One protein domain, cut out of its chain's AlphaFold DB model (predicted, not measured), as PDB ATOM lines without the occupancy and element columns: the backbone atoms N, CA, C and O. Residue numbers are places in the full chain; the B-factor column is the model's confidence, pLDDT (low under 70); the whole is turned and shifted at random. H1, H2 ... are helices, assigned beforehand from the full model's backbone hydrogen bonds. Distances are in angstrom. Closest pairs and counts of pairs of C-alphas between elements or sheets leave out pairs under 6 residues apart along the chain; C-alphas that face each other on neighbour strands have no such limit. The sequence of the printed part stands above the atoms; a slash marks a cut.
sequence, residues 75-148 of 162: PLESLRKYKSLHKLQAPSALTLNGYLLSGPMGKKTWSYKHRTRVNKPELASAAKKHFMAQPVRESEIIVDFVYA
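This is residues 75 to 148 of the 162 residues of a protein of Yarrowia lipolytica (UniProt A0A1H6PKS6). What shape is this? A loose, long model: H1 packs on H4 in the middle, short H2 and H3 make one end, and residues 132 to 148, with H5, stick out at the other. What is it built of? It is all helix: 74 printed residues with five named helices, H1 to H5 in order, radius of gyration of the C-alphas 16.4 A, spans 53 by 22 by 17 A.

Where does it start? H1, residues 76 to 85, spans 14.4 A from C-alpha 76 at (-1.185, 1.041, -73.805). What follows? H2 is residues 96 to 101, H3 110 to 113, H4 120 to 133, 20.1 A, and H5 138 to 148, 15.2 A, ending with C-alpha 148 at (14.376, -0.857, -56.440).

Which helices touch? H1 and H4 touch at a steep tilt of 44 degrees, the same way, their closest C-alphas, Leu 79 and Ala 124, 6.7 A apart. H2 and H3 only just touch, with 3 pairs of C-alphas within 8 A, the closest Leu 101 and Tyr 112, 6.3 A; H5 touches no helix. And the backbones? Every O i to N i+4 pair is within hydrogen-bond range in H1, H2, H4 and H5; H3 is too short for one.

How large? The farthest C-alphas, Lys 108 and Ser 139, are 53.5 A apart. Any cut or doubt? The printed part has no cut and no long link, and no printed residue is under 70 in pLDDT.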
ATOM      1  N   PRO A  75      -0.391   4.690 -70.654       92.12
ATOM      2  CA  PRO A  75       0.034   4.164 -71.943       92.12
ATOM      3  C   PRO A  75      -0.426   2.717 -72.157       92.12
ATOM      4  O   PRO A  75      -0.418   1.891 -71.243       92.12
ATOM      5  N   LEU A  76      -0.767   2.389 -73.406       90.75
ATOM      6  CA  LEU A  76      -1.185   1.041 -73.805       90.75
ATOM      7  C   LEU A  76      -0.133  -0.024 -73.450       90.75
ATOM      8  O   LEU A  76      -0.478  -1.122 -73.014       90.75
ATOM      9  N   GLU A  77       1.145   0.308 -73.624       91.12
ATOM     10  CA  GLU A  77       2.259  -0.594 -73.327       91.12
ATOM     11  C   GLU A  77       2.352  -0.913 -71.833       91.12
ATOM     12  O   GLU A  77       2.546  -2.071 -71.466       91.12
ATOM     13  N   SER A  78       2.115   0.068 -70.959       92.19
ATOM     14  CA  SER A  78       2.075  -0.146 -69.508       92.19
ATOM     15  C   SER A  78       0.934  -1.084 -69.108       92.19
ATOM     16  O   SER A  78       1.154  -2.019 -68.341       92.19
ATOM     17  N   LEU A  79      -0.261  -0.910 -69.689       92.06
ATOM     18  CA  LEU A  79      -1.413  -1.788 -69.434       92.06
ATOM     19  C   LEU A  79      -1.155  -3.236 -69.886       92.06
ATOM     20  O   LEU A  79      -1.554  -4.191 -69.217       92.06
ATOM     21  N   ARG A  80      -0.458  -3.421 -71.010       91.94
ATOM     22  CA  ARG A  80      -0.081  -4.755 -71.500       91.94
ATOM     23  C   ARG A  80       0.993  -5.416 -70.655       91.94
ATOM     24  O   ARG A  80       0.862  -6.602 -70.367       91.94
ATOM     25  N   LYS A  81       2.015  -4.658 -70.244       91.69
ATOM     26  CA  LYS A  81       3.045  -5.138 -69.314       91.69
ATOM     27  C   LYS A  81       2.419  -5.552 -67.987       91.69
ATOM     28  O   LYS A  81       2.712  -6.632 -67.490       91.69
ATOM     29  N   TYR A  82       1.497  -4.744 -67.463       93.62
ATOM     30  CA  TYR A  82       0.741  -5.088 -66.261       93.62
ATOM     31  C   TYR A  82      -0.003  -6.418 -66.434       93.62
ATOM     32  O   TYR A  82       0.141  -7.321 -65.611       93.62
ATOM     33  N   LYS A  83      -0.712  -6.596 -67.558       92.38
ATOM     34  CA  LYS A  83      -1.370  -7.868 -67.876       92.38
ATOM     35  C   LYS A  83      -0.385  -9.045 -67.889       92.38
ATOM     36  O   LYS A  83      -0.711 -10.084 -67.321       92.38
ATOM     37  N   SER A  84       0.762  -8.924 -68.566       91.81
ATOM     38  CA  SER A  84       1.726 -10.029 -68.676       91.81
ATOM     39  C   SER A  84       2.376 -10.370 -67.338       91.81
ATOM     40  O   SER A  84       2.542 -11.546 -67.035       91.81
ATOM     41  N   LEU A  85       2.692  -9.360 -66.523       92.06
ATOM     42  CA  LEU A  85       3.303  -9.544 -65.203       92.06
ATOM     43  C   LEU A  85       2.341 -10.229 -64.226       92.06
ATOM     44  O   LEU A  85       2.725 -11.179 -63.551       92.06
ATOM     45  N   HIS A  86       1.079  -9.798 -64.202       90.31
ATOM     46  CA  HIS A  86       0.058 -10.343 -63.302       90.31
ATOM     47  C   HIS A  86      -0.749 -11.504 -63.908       90.31
ATOM     48  O   HIS A  86      -1.711 -11.958 -63.298       90.31
ATOM     49  N   LYS A  87      -0.378 -11.983 -65.108       91.56
ATOM     50  CA  LYS A  87      -1.053 -13.071 -65.846       91.56
ATOM     51  C   LYS A  87      -2.579 -12.917 -65.867       91.56
ATOM     52  O   LYS A  87      -3.328 -13.862 -65.624       91.56
ATOM     53  N   LEU A  88      -3.040 -11.700 -66.154       90.62
ATOM     54  CA  LEU A  88      -4.457 -11.360 -66.085       90.62
ATOM     55  C   LEU A  88      -5.273 -12.160 -67.110       90.62
ATOM     56  O   LEU A  88      -4.960 -12.139 -68.306       90.62
ATOM     57  N   GLN A  89      -6.364 -12.780 -66.648       88.12
ATOM     58  CA  GLN A  89      -7.350 -13.508 -67.464       88.12
ATOM     59  C   GLN A  89      -8.266 -12.546 -68.240       88.12
ATOM     60  O   GLN A  89      -9.488 -12.645 -68.213       88.12
ATOM     61  N   ALA A  90      -7.671 -11.558 -68.903       87.06
ATOM     62  CA  ALA A  90      -8.358 -10.596 -69.749       87.06
ATOM     63  C   ALA A  90      -7.715 -10.600 -71.142       87.06
ATOM     64  O   ALA A  90      -6.492 -10.739 -71.256       87.06
ATOM     65  N   PRO A  91      -8.479 -10.440 -72.231       86.06
ATOM     66  CA  PRO A  91      -7.914 -10.281 -73.569       86.06
ATOM     67  C   PRO A  91      -6.968  -9.067 -73.646       86.06
ATOM     68  O   PRO A  91      -7.099  -8.090 -72.914       86.06
ATOM     69  N   SER A  92      -5.940  -9.147 -74.499       87.00
ATOM     70  CA  SER A  92      -4.982  -8.037 -74.654       87.00
ATOM     71  C   SER A  92      -5.604  -6.911 -75.476       87.00
ATOM     72  O   SER A  92      -6.363  -7.182 -76.406       87.00
ATOM     73  N   ALA A  93      -5.256  -5.661 -75.188       88.50
ATOM     74  CA  ALA A  93      -5.740  -4.531 -75.968       88.50
ATOM     75  C   ALA A  93      -5.087  -4.479 -77.364       88.50
ATOM     76  O   ALA A  93      -3.947  -4.922 -77.542       88.50
ATOM     77  N   LEU A  94      -5.782  -3.940 -78.367       85.38
ATOM     78  CA  LEU A  94      -5.286  -3.763 -79.742       85.38
ATOM     79  C   LEU A  94      -4.180  -2.695 -79.838       85.38
ATOM     80  O   LEU A  94      -4.230  -1.680 -79.156       85.38
ATOM     81  N   THR A  95      -3.165  -2.930 -80.684       85.62
ATOM     82  CA  THR A  95      -2.207  -1.885 -81.109       85.62
ATOM     83  C   THR A  95      -2.855  -1.012 -82.172       85.62
ATOM     84  O   THR A  95      -3.838  -1.429 -82.778       85.62
ATOM     85  N   LEU A  96      -2.238   0.127 -82.500       83.25
ATOM     86  CA  LEU A  96      -2.595   0.901 -83.692       83.25
ATOM     87  C   LEU A  96      -2.636   0.027 -84.960       83.25
ATOM     88  O   LEU A  96      -3.639  -0.002 -85.664       83.25
ATOM     89  N   ASN A  97      -1.596  -0.782 -85.188       86.50
ATOM     90  CA  ASN A  97      -1.563  -1.721 -86.313       86.50
ATOM     91  C   ASN A  97      -2.697  -2.754 -86.219       86.50
ATOM     92  O   ASN A  97      -3.373  -3.026 -87.202       86.50
ATOM     93  N   GLY A  98      -2.960  -3.296 -85.025       85.06
ATOM     94  CA  GLY A  98      -4.067  -4.230 -84.809       85.06
ATOM     95  C   GLY A  98      -5.437  -3.607 -85.084       85.06
ATOM     96  O   GLY A  98      -6.313  -4.281 -85.615       85.06
ATOM     97  N   TYR A  99      -5.616  -2.323 -84.773       86.88
ATOM     98  CA  TYR A  99      -6.823  -1.576 -85.107       86.88
ATOM     99  C   TYR A  99      -6.973  -1.419 -86.626       86.88
ATOM    100  O   TYR A  99      -8.042  -1.699 -87.166       86.88
ATOM    101  N   LEU A 100      -5.886  -1.091 -87.330       88.25
ATOM    102  CA  LEU A 100      -5.876  -0.988 -88.791       88.25
ATOM    103  C   LEU A 100      -6.227  -2.329 -89.463       88.25
ATOM    104  O   LEU A 100      -7.054  -2.382 -90.374       88.25
ATOM    105  N   LEU A 101      -5.662  -3.430 -88.954       88.19
ATOM    106  CA  LEU A 101      -5.973  -4.794 -89.395       88.19
ATOM    107  C   LEU A 101      -7.364  -5.274 -88.946       88.19
ATOM    108  O   LEU A 101      -7.874  -6.247 -89.490       88.19
ATOM    109  N   SER A 102      -8.001  -4.613 -87.980       84.81
ATOM    110  CA  SER A 102      -9.405  -4.865 -87.634       84.81
ATOM    111  C   SER A 102     -10.374  -4.168 -88.598       84.81
ATOM    112  O   SER A 102     -11.577  -4.424 -88.534       84.81
ATOM    113  N   GLY A 103      -9.876  -3.281 -89.462       86.88
ATOM    114  CA  GLY A 103     -10.657  -2.572 -90.468       86.88
ATOM    115  C   GLY A 103     -10.917  -3.389 -91.743       86.88
ATOM    116  O   GLY A 103     -10.535  -4.557 -91.851       86.88
ATOM    117  N   PRO A 104     -11.537  -2.773 -92.767       88.56
ATOM    118  CA  PRO A 104     -11.898  -3.455 -94.012       88.56
ATOM    119  C   PRO A 104     -10.690  -4.010 -94.777       88.56
ATOM    120  O   PRO A 104     -10.814  -5.039 -95.440       88.56
ATOM    121  N   MET A 105      -9.521  -3.379 -94.634       86.50
ATOM    122  CA  MET A 105      -8.263  -3.813 -95.254       86.50
ATOM    123  C   MET A 105      -7.766  -5.150 -94.694       86.50
ATOM    124  O   MET A 105      -7.114  -5.922 -95.393       86.50
ATOM    125  N   GLY A 106      -8.110  -5.465 -93.446       87.81
ATOM    126  CA  GLY A 106      -7.645  -6.671 -92.779       87.81
ATOM    127  C   GLY A 106      -8.514  -7.907 -92.988       87.81
ATOM    128  O   GLY A 106      -8.090  -8.977 -92.568       87.81
ATOM    129  N   LYS A 107      -9.668  -7.824 -93.668       90.94
ATOM    130  CA  LYS A 107     -10.656  -8.926 -93.790       90.94
ATOM    131  C   LYS A 107     -10.076 -10.281 -94.216       90.94
ATOM    132  O   LYS A 107     -10.553 -11.331 -93.792       90.94
ATOM    133  N   LYS A 108      -9.052 -10.263 -95.073       91.69
ATOM    134  CA  LYS A 108      -8.386 -11.474 -95.582       91.69
ATOM    135  C   LYS A 108      -7.249 -11.966 -94.679       91.69
ATOM    136  O   LYS A 108      -6.800 -13.097 -94.835       91.69
ATOM    137  N   THR A 109      -6.791 -11.140 -93.744       89.44
ATOM    138  CA  THR A 109      -5.677 -11.454 -92.848       89.44
ATOM    139  C   THR A 109      -6.095 -12.421 -91.747       89.44
ATOM    140  O   THR A 109      -7.248 -12.455 -91.309       89.44
ATOM    141  N   TRP A 110      -5.125 -13.184 -91.248       88.19
ATOM    142  CA  TRP A 110      -5.325 -14.077 -90.112       88.19
ATOM    143  C   TRP A 110      -5.816 -13.337 -88.861       88.19
ATOM    144  O   TRP A 110      -6.715 -13.819 -88.175       88.19
ATOM    145  N   SER A 111      -5.269 -12.143 -88.603       85.31
ATOM    146  CA  SER A 111      -5.585 -11.341 -87.415       85.31
ATOM    147  C   SER A 111      -7.042 -10.882 -87.368       85.31
ATOM    148  O   SER A 111      -7.593 -10.748 -86.280       85.31
ATOM    149  N   TYR A 112      -7.663 -10.638 -88.526       88.19
ATOM    150  CA  TYR A 112      -9.077 -10.266 -88.600       88.19
ATOM    151  C   TYR A 112      -9.989 -11.460 -88.310       88.19
ATOM    152  O   TYR A 112     -10.992 -11.319 -87.616       88.19
ATOM    153  N   LYS A 113      -9.617 -12.651 -88.800       88.19
ATOM    154  CA  LYS A 113     -10.354 -13.901 -88.552       88.19
ATOM    155  C   LYS A 113     -10.237 -14.370 -87.096       88.19
ATOM    156  O   LYS A 113     -11.187 -14.924 -86.562       88.19
ATOM    157  N   HIS A 114      -9.101 -14.108 -86.447       86.75
ATOM    158  CA  HIS A 114      -8.799 -14.542 -85.078       86.75
ATOM    159  C   HIS A 114      -8.748 -13.351 -84.121       86.75
ATOM    160  O   HIS A 114      -7.719 -13.058 -83.501       86.75
ATOM    161  N   ARG A 115      -9.866 -12.629 -84.011       82.44
ATOM    162  CA  ARG A 115      -9.965 -11.440 -83.160       82.44
ATOM    163  C   ARG A 115     -10.053 -11.832 -81.682       82.44
ATOM    164  O   ARG A 115     -11.129 -11.982 -81.124       82.44
ATOM    165  N   THR A 116      -8.898 -11.958 -81.040       82.81
ATOM    166  CA  THR A 116      -8.758 -12.313 -79.613       82.81
ATOM    167  C   THR A 116      -8.442 -11.110 -78.714       82.81
ATOM    168  O   THR A 116      -8.111 -11.264 -77.538       82.81
ATOM    169  N   ARG A 117      -8.480  -9.896 -79.275       86.69
ATOM    170  CA  ARG A 117      -8.021  -8.656 -78.635       86.69
ATOM    171  C   ARG A 117      -9.150  -7.640 -78.491       86.69
ATOM    172  O   ARG A 117     -10.032  -7.568 -79.346       86.69
ATOM    173  N   VAL A 118      -9.056  -6.829 -77.441       88.44
ATOM    174  CA  VAL A 118     -10.084  -5.869 -77.010       88.44
ATOM    175  C   VAL A 118      -9.650  -4.416 -77.158       88.44
ATOM    176  O   VAL A 118      -8.516  -4.112 -77.542       88.44
ATOM    177  N   ASN A 119     -10.566  -3.498 -76.864       88.50
ATOM    178  CA  ASN A 119     -10.279  -2.071 -76.843       88.50
ATOM    179  C   ASN A 119      -9.499  -1.685 -75.572       88.50
ATOM    180  O   ASN A 119      -9.580  -2.346 -74.537       88.50
ATOM    181  N   LYS A 120      -8.752  -0.576 -75.641       90.69
ATOM    182  CA  LYS A 120      -7.982  -0.036 -74.507       90.69
ATOM    183  C   LYS A 120      -8.802   0.140 -73.209       90.69
ATOM    184  O   LYS A 120      -8.321  -0.353 -72.190       90.69
ATOM    185  N   PRO A 121      -9.994   0.780 -73.205       91.38
ATOM    186  CA  PRO A 121     -10.753   1.005 -71.967       91.38
ATOM    187  C   PRO A 121     -11.180  -0.297 -71.280       91.38
ATOM    188  O   PRO A 121     -11.241  -0.370 -70.056       91.38
ATOM    189  N   GLU A 122     -11.409  -1.365 -72.045       92.00
ATOM    190  CA  GLU A 122     -11.772  -2.665 -71.483       92.00
ATOM    191  C   GLU A 122     -10.609  -3.259 -70.679       92.00
ATOM    192  O   GLU A 122     -10.782  -3.623 -69.513       92.00
ATOM    193  N   LEU A 123      -9.395  -3.248 -71.248       92.12
ATOM    194  CA  LEU A 123      -8.188  -3.682 -70.541       92.12
ATOM    195  C   LEU A 123      -7.878  -2.781 -69.334       92.12
ATOM    196  O   LEU A 123      -7.494  -3.295 -68.286       92.12
ATOM    197  N   ALA A 124      -8.065  -1.465 -69.461       93.75
ATOM    198  CA  ALA A 124      -7.871  -0.517 -68.364       93.75
ATOM    199  C   ALA A 124      -8.823  -0.804 -67.191       93.75
ATOM    200  O   ALA A 124      -8.389  -0.852 -66.040       93.75
ATOM    201  N   SER A 125     -10.095  -1.094 -67.477       93.00
ATOM    202  CA  SER A 125     -11.079  -1.452 -66.451       93.00
ATOM    203  C   SER A 125     -10.740  -2.771 -65.749       93.00
ATOM    204  O   SER A 125     -10.856  -2.868 -64.526       93.00
ATOM    205  N   ALA A 126     -10.269  -3.776 -66.495       92.75
ATOM    206  CA  ALA A 126      -9.845  -5.056 -65.938       92.75
ATOM    207  C   ALA A 126      -8.596  -4.898 -65.058       92.75
ATOM    208  O   ALA A 126      -8.549  -5.436 -63.952       92.75
ATOM    209  N   ALA A 127      -7.618  -4.107 -65.513       93.44
ATOM    210  CA  ALA A 127      -6.426  -3.781 -64.738       93.44
ATOM    211  C   ALA A 127      -6.781  -3.026 -63.449       93.44
ATOM    212  O   ALA A 127      -6.304  -3.403 -62.384       93.44
ATOM    213  N   LYS A 128      -7.678  -2.033 -63.522       93.44
ATOM    214  CA  LYS A 128      -8.166  -1.284 -62.354       93.44
ATOM    215  C   LYS A 128      -8.816  -2.205 -61.324       93.44
ATOM    216  O   LYS A 128      -8.488  -2.125 -60.145       93.44
ATOM    217  N   LYS A 129      -9.712  -3.092 -61.766       93.12
ATOM    218  CA  LYS A 129     -10.381  -4.064 -60.884       93.12
ATOM    219  C   LYS A 129      -9.375  -4.966 -60.178       93.12
ATOM    220  O   LYS A 129      -9.477  -5.145 -58.972       93.12
ATOM    221  N   HIS A 130      -8.405  -5.498 -60.920       94.25
ATOM    222  CA  HIS A 130      -7.368  -6.340 -60.334       94.25
ATOM    223  C   HIS A 130      -6.505  -5.564 -59.340       94.25
ATOM    224  O   HIS A 130      -6.344  -6.013 -58.214       94.25
ATOM    225  N   PHE A 131      -6.015  -4.383 -59.719       92.94
ATOM    226  CA  PHE A 131      -5.160  -3.552 -58.874       92.94
ATOM    227  C   PHE A 131      -5.837  -3.174 -57.548       92.94
ATOM    228  O   PHE A 131      -5.219  -3.283 -56.497       92.94
ATOM    229  N   MET A 132      -7.122  -2.808 -57.579       91.38
ATOM    230  CA  MET A 132      -7.899  -2.494 -56.370       91.38
ATOM    231  C   MET A 132      -8.166  -3.718 -55.481       91.38
ATOM    232  O   MET A 132      -8.398  -3.565 -54.288       91.38
ATOM    233  N   ALA A 133      -8.150  -4.925 -56.052       91.88
ATOM    234  CA  ALA A 133      -8.350  -6.172 -55.319       91.88
ATOM    235  C   ALA A 133      -7.045  -6.762 -54.756       91.88
ATOM    236  O   ALA A 133      -7.102  -7.748 -54.020       91.88
ATOM    237  N   GLN A 134      -5.874  -6.213 -55.101       90.00
ATOM    238  CA  GLN A 134      -4.604  -6.745 -54.610       90.00
ATOM    239  C   GLN A 134      -4.410  -6.400 -53.124       90.00
ATOM    240  O   GLN A 134      -4.406  -5.221 -52.771       90.00
ATOM    241  N   PRO A 135      -4.200  -7.400 -52.247       91.25
ATOM    242  CA  PRO A 135      -3.819  -7.139 -50.869       91.25
ATOM    243  C   PRO A 135      -2.384  -6.612 -50.832       91.25
ATOM    244  O   PRO A 135      -1.479  -7.183 -51.442       91.25
ATOM    245  N   VAL A 136      -2.179  -5.522 -50.100       90.69
ATOM    246  CA  VAL A 136      -0.899  -4.820 -50.017       90.69
ATOM    247  C   VAL A 136      -0.523  -4.618 -48.554       90.69
ATOM    248  O   VAL A 136      -1.344  -4.173 -47.756       90.69
ATOM    249  N   ARG A 137       0.737  -4.915 -48.212       96.00
ATOM    250  CA  ARG A 137       1.345  -4.548 -46.928       96.00
ATOM    251  C   ARG A 137       2.312  -3.394 -47.141       96.00
ATOM    252  O   ARG A 137       3.284  -3.522 -47.878       96.00
ATOM    253  N   GLU A 138       2.039  -2.277 -46.481       92.44
ATOM    254  CA  GLU A 138       2.802  -1.036 -46.637       92.44
ATOM    255  C   GLU A 138       4.296  -1.221 -46.336       92.44
ATOM    256  O   GLU A 138       5.141  -0.778 -47.110       92.44
ATOM    257  N   SER A 139       4.625  -1.947 -45.263       96.25
ATOM    258  CA  SER A 139       6.011  -2.189 -44.852       96.25
ATOM    259  C   SER A 139       6.851  -2.873 -45.931       96.25
ATOM    260  O   SER A 139       8.020  -2.540 -46.096       96.25
ATOM    261  N   GLU A 140       6.264  -3.804 -46.683       94.56
ATOM    262  CA  GLU A 140       6.956  -4.523 -47.758       94.56
ATOM    263  C   GLU A 140       7.144  -3.635 -48.982       94.56
ATOM    264  O   GLU A 140       8.256  -3.523 -49.492       94.56
ATOM    265  N   ILE A 141       6.093  -2.920 -49.396       93.81
ATOM    266  CA  ILE A 141       6.161  -2.058 -50.579       93.81
ATOM    267  C   ILE A 141       7.174  -0.932 -50.395       93.81
ATOM    268  O   ILE A 141       7.904  -0.625 -51.335       93.81
ATOM    269  N   ILE A 142       7.247  -0.321 -49.210       94.81
ATOM    270  CA  ILE A 142       8.214   0.754 -48.957       94.81
ATOM    271  C   ILE A 142       9.646   0.222 -49.079       94.81
ATOM    272  O   ILE A 142      10.482   0.854 -49.729       94.81
ATOM    273  N   VAL A 143       9.934  -0.943 -48.493       95.31
ATOM    274  CA  VAL A 143      11.270  -1.555 -48.553       95.31
ATOM    275  C   VAL A 143      11.627  -1.932 -49.991       95.31
ATOM    276  O   VAL A 143      12.699  -1.547 -50.467       95.31
ATOM    277  N   ASP A 144      10.719  -2.605 -50.699       91.75
ATOM    278  CA  ASP A 144      10.913  -3.008 -52.094       91.75
ATOM    279  C   ASP A 144      11.112  -1.794 -53.007       91.75
ATOM    280  O   ASP A 144      12.002  -1.792 -53.859       91.75
ATOM    281  N   PHE A 145      10.339  -0.727 -52.797       93.44
ATOM    282  CA  PHE A 145      10.464   0.518 -53.548       93.44
ATOM    283  C   PHE A 145      11.818   1.191 -53.312       93.44
ATOM    284  O   PHE A 145      12.523   1.507 -54.273       93.44
ATOM    285  N   VAL A 146      12.226   1.378 -52.051       94.31
ATOM    286  CA  VAL A 146      13.524   1.993 -51.718       94.31
ATOM    287  C   VAL A 146      14.673   1.153 -52.276       94.31
ATOM    288  O   VAL A 146      15.641   1.705 -52.810       94.31
ATOM    289  N   TYR A 147      14.572  -0.174 -52.206       92.12
ATOM    290  CA  TYR A 147      15.565  -1.074 -52.783       92.12
ATOM    291  C   TYR A 147      15.625  -0.961 -54.312       92.12
ATOM    292  O   TYR A 147      16.722  -0.835 -54.866       92.12
ATOM    293  N   ALA A 148      14.472  -0.968 -54.987       89.00
ATOM    294  CA  ALA A 148      14.376  -0.857 -56.440       89.00
ATOM    295  C   ALA A 148      14.932   0.482 -56.943       89.00
ATOM    296  O   ALA A 148      15.727   0.497 -57.880       89.00
TER     297      ALA A 148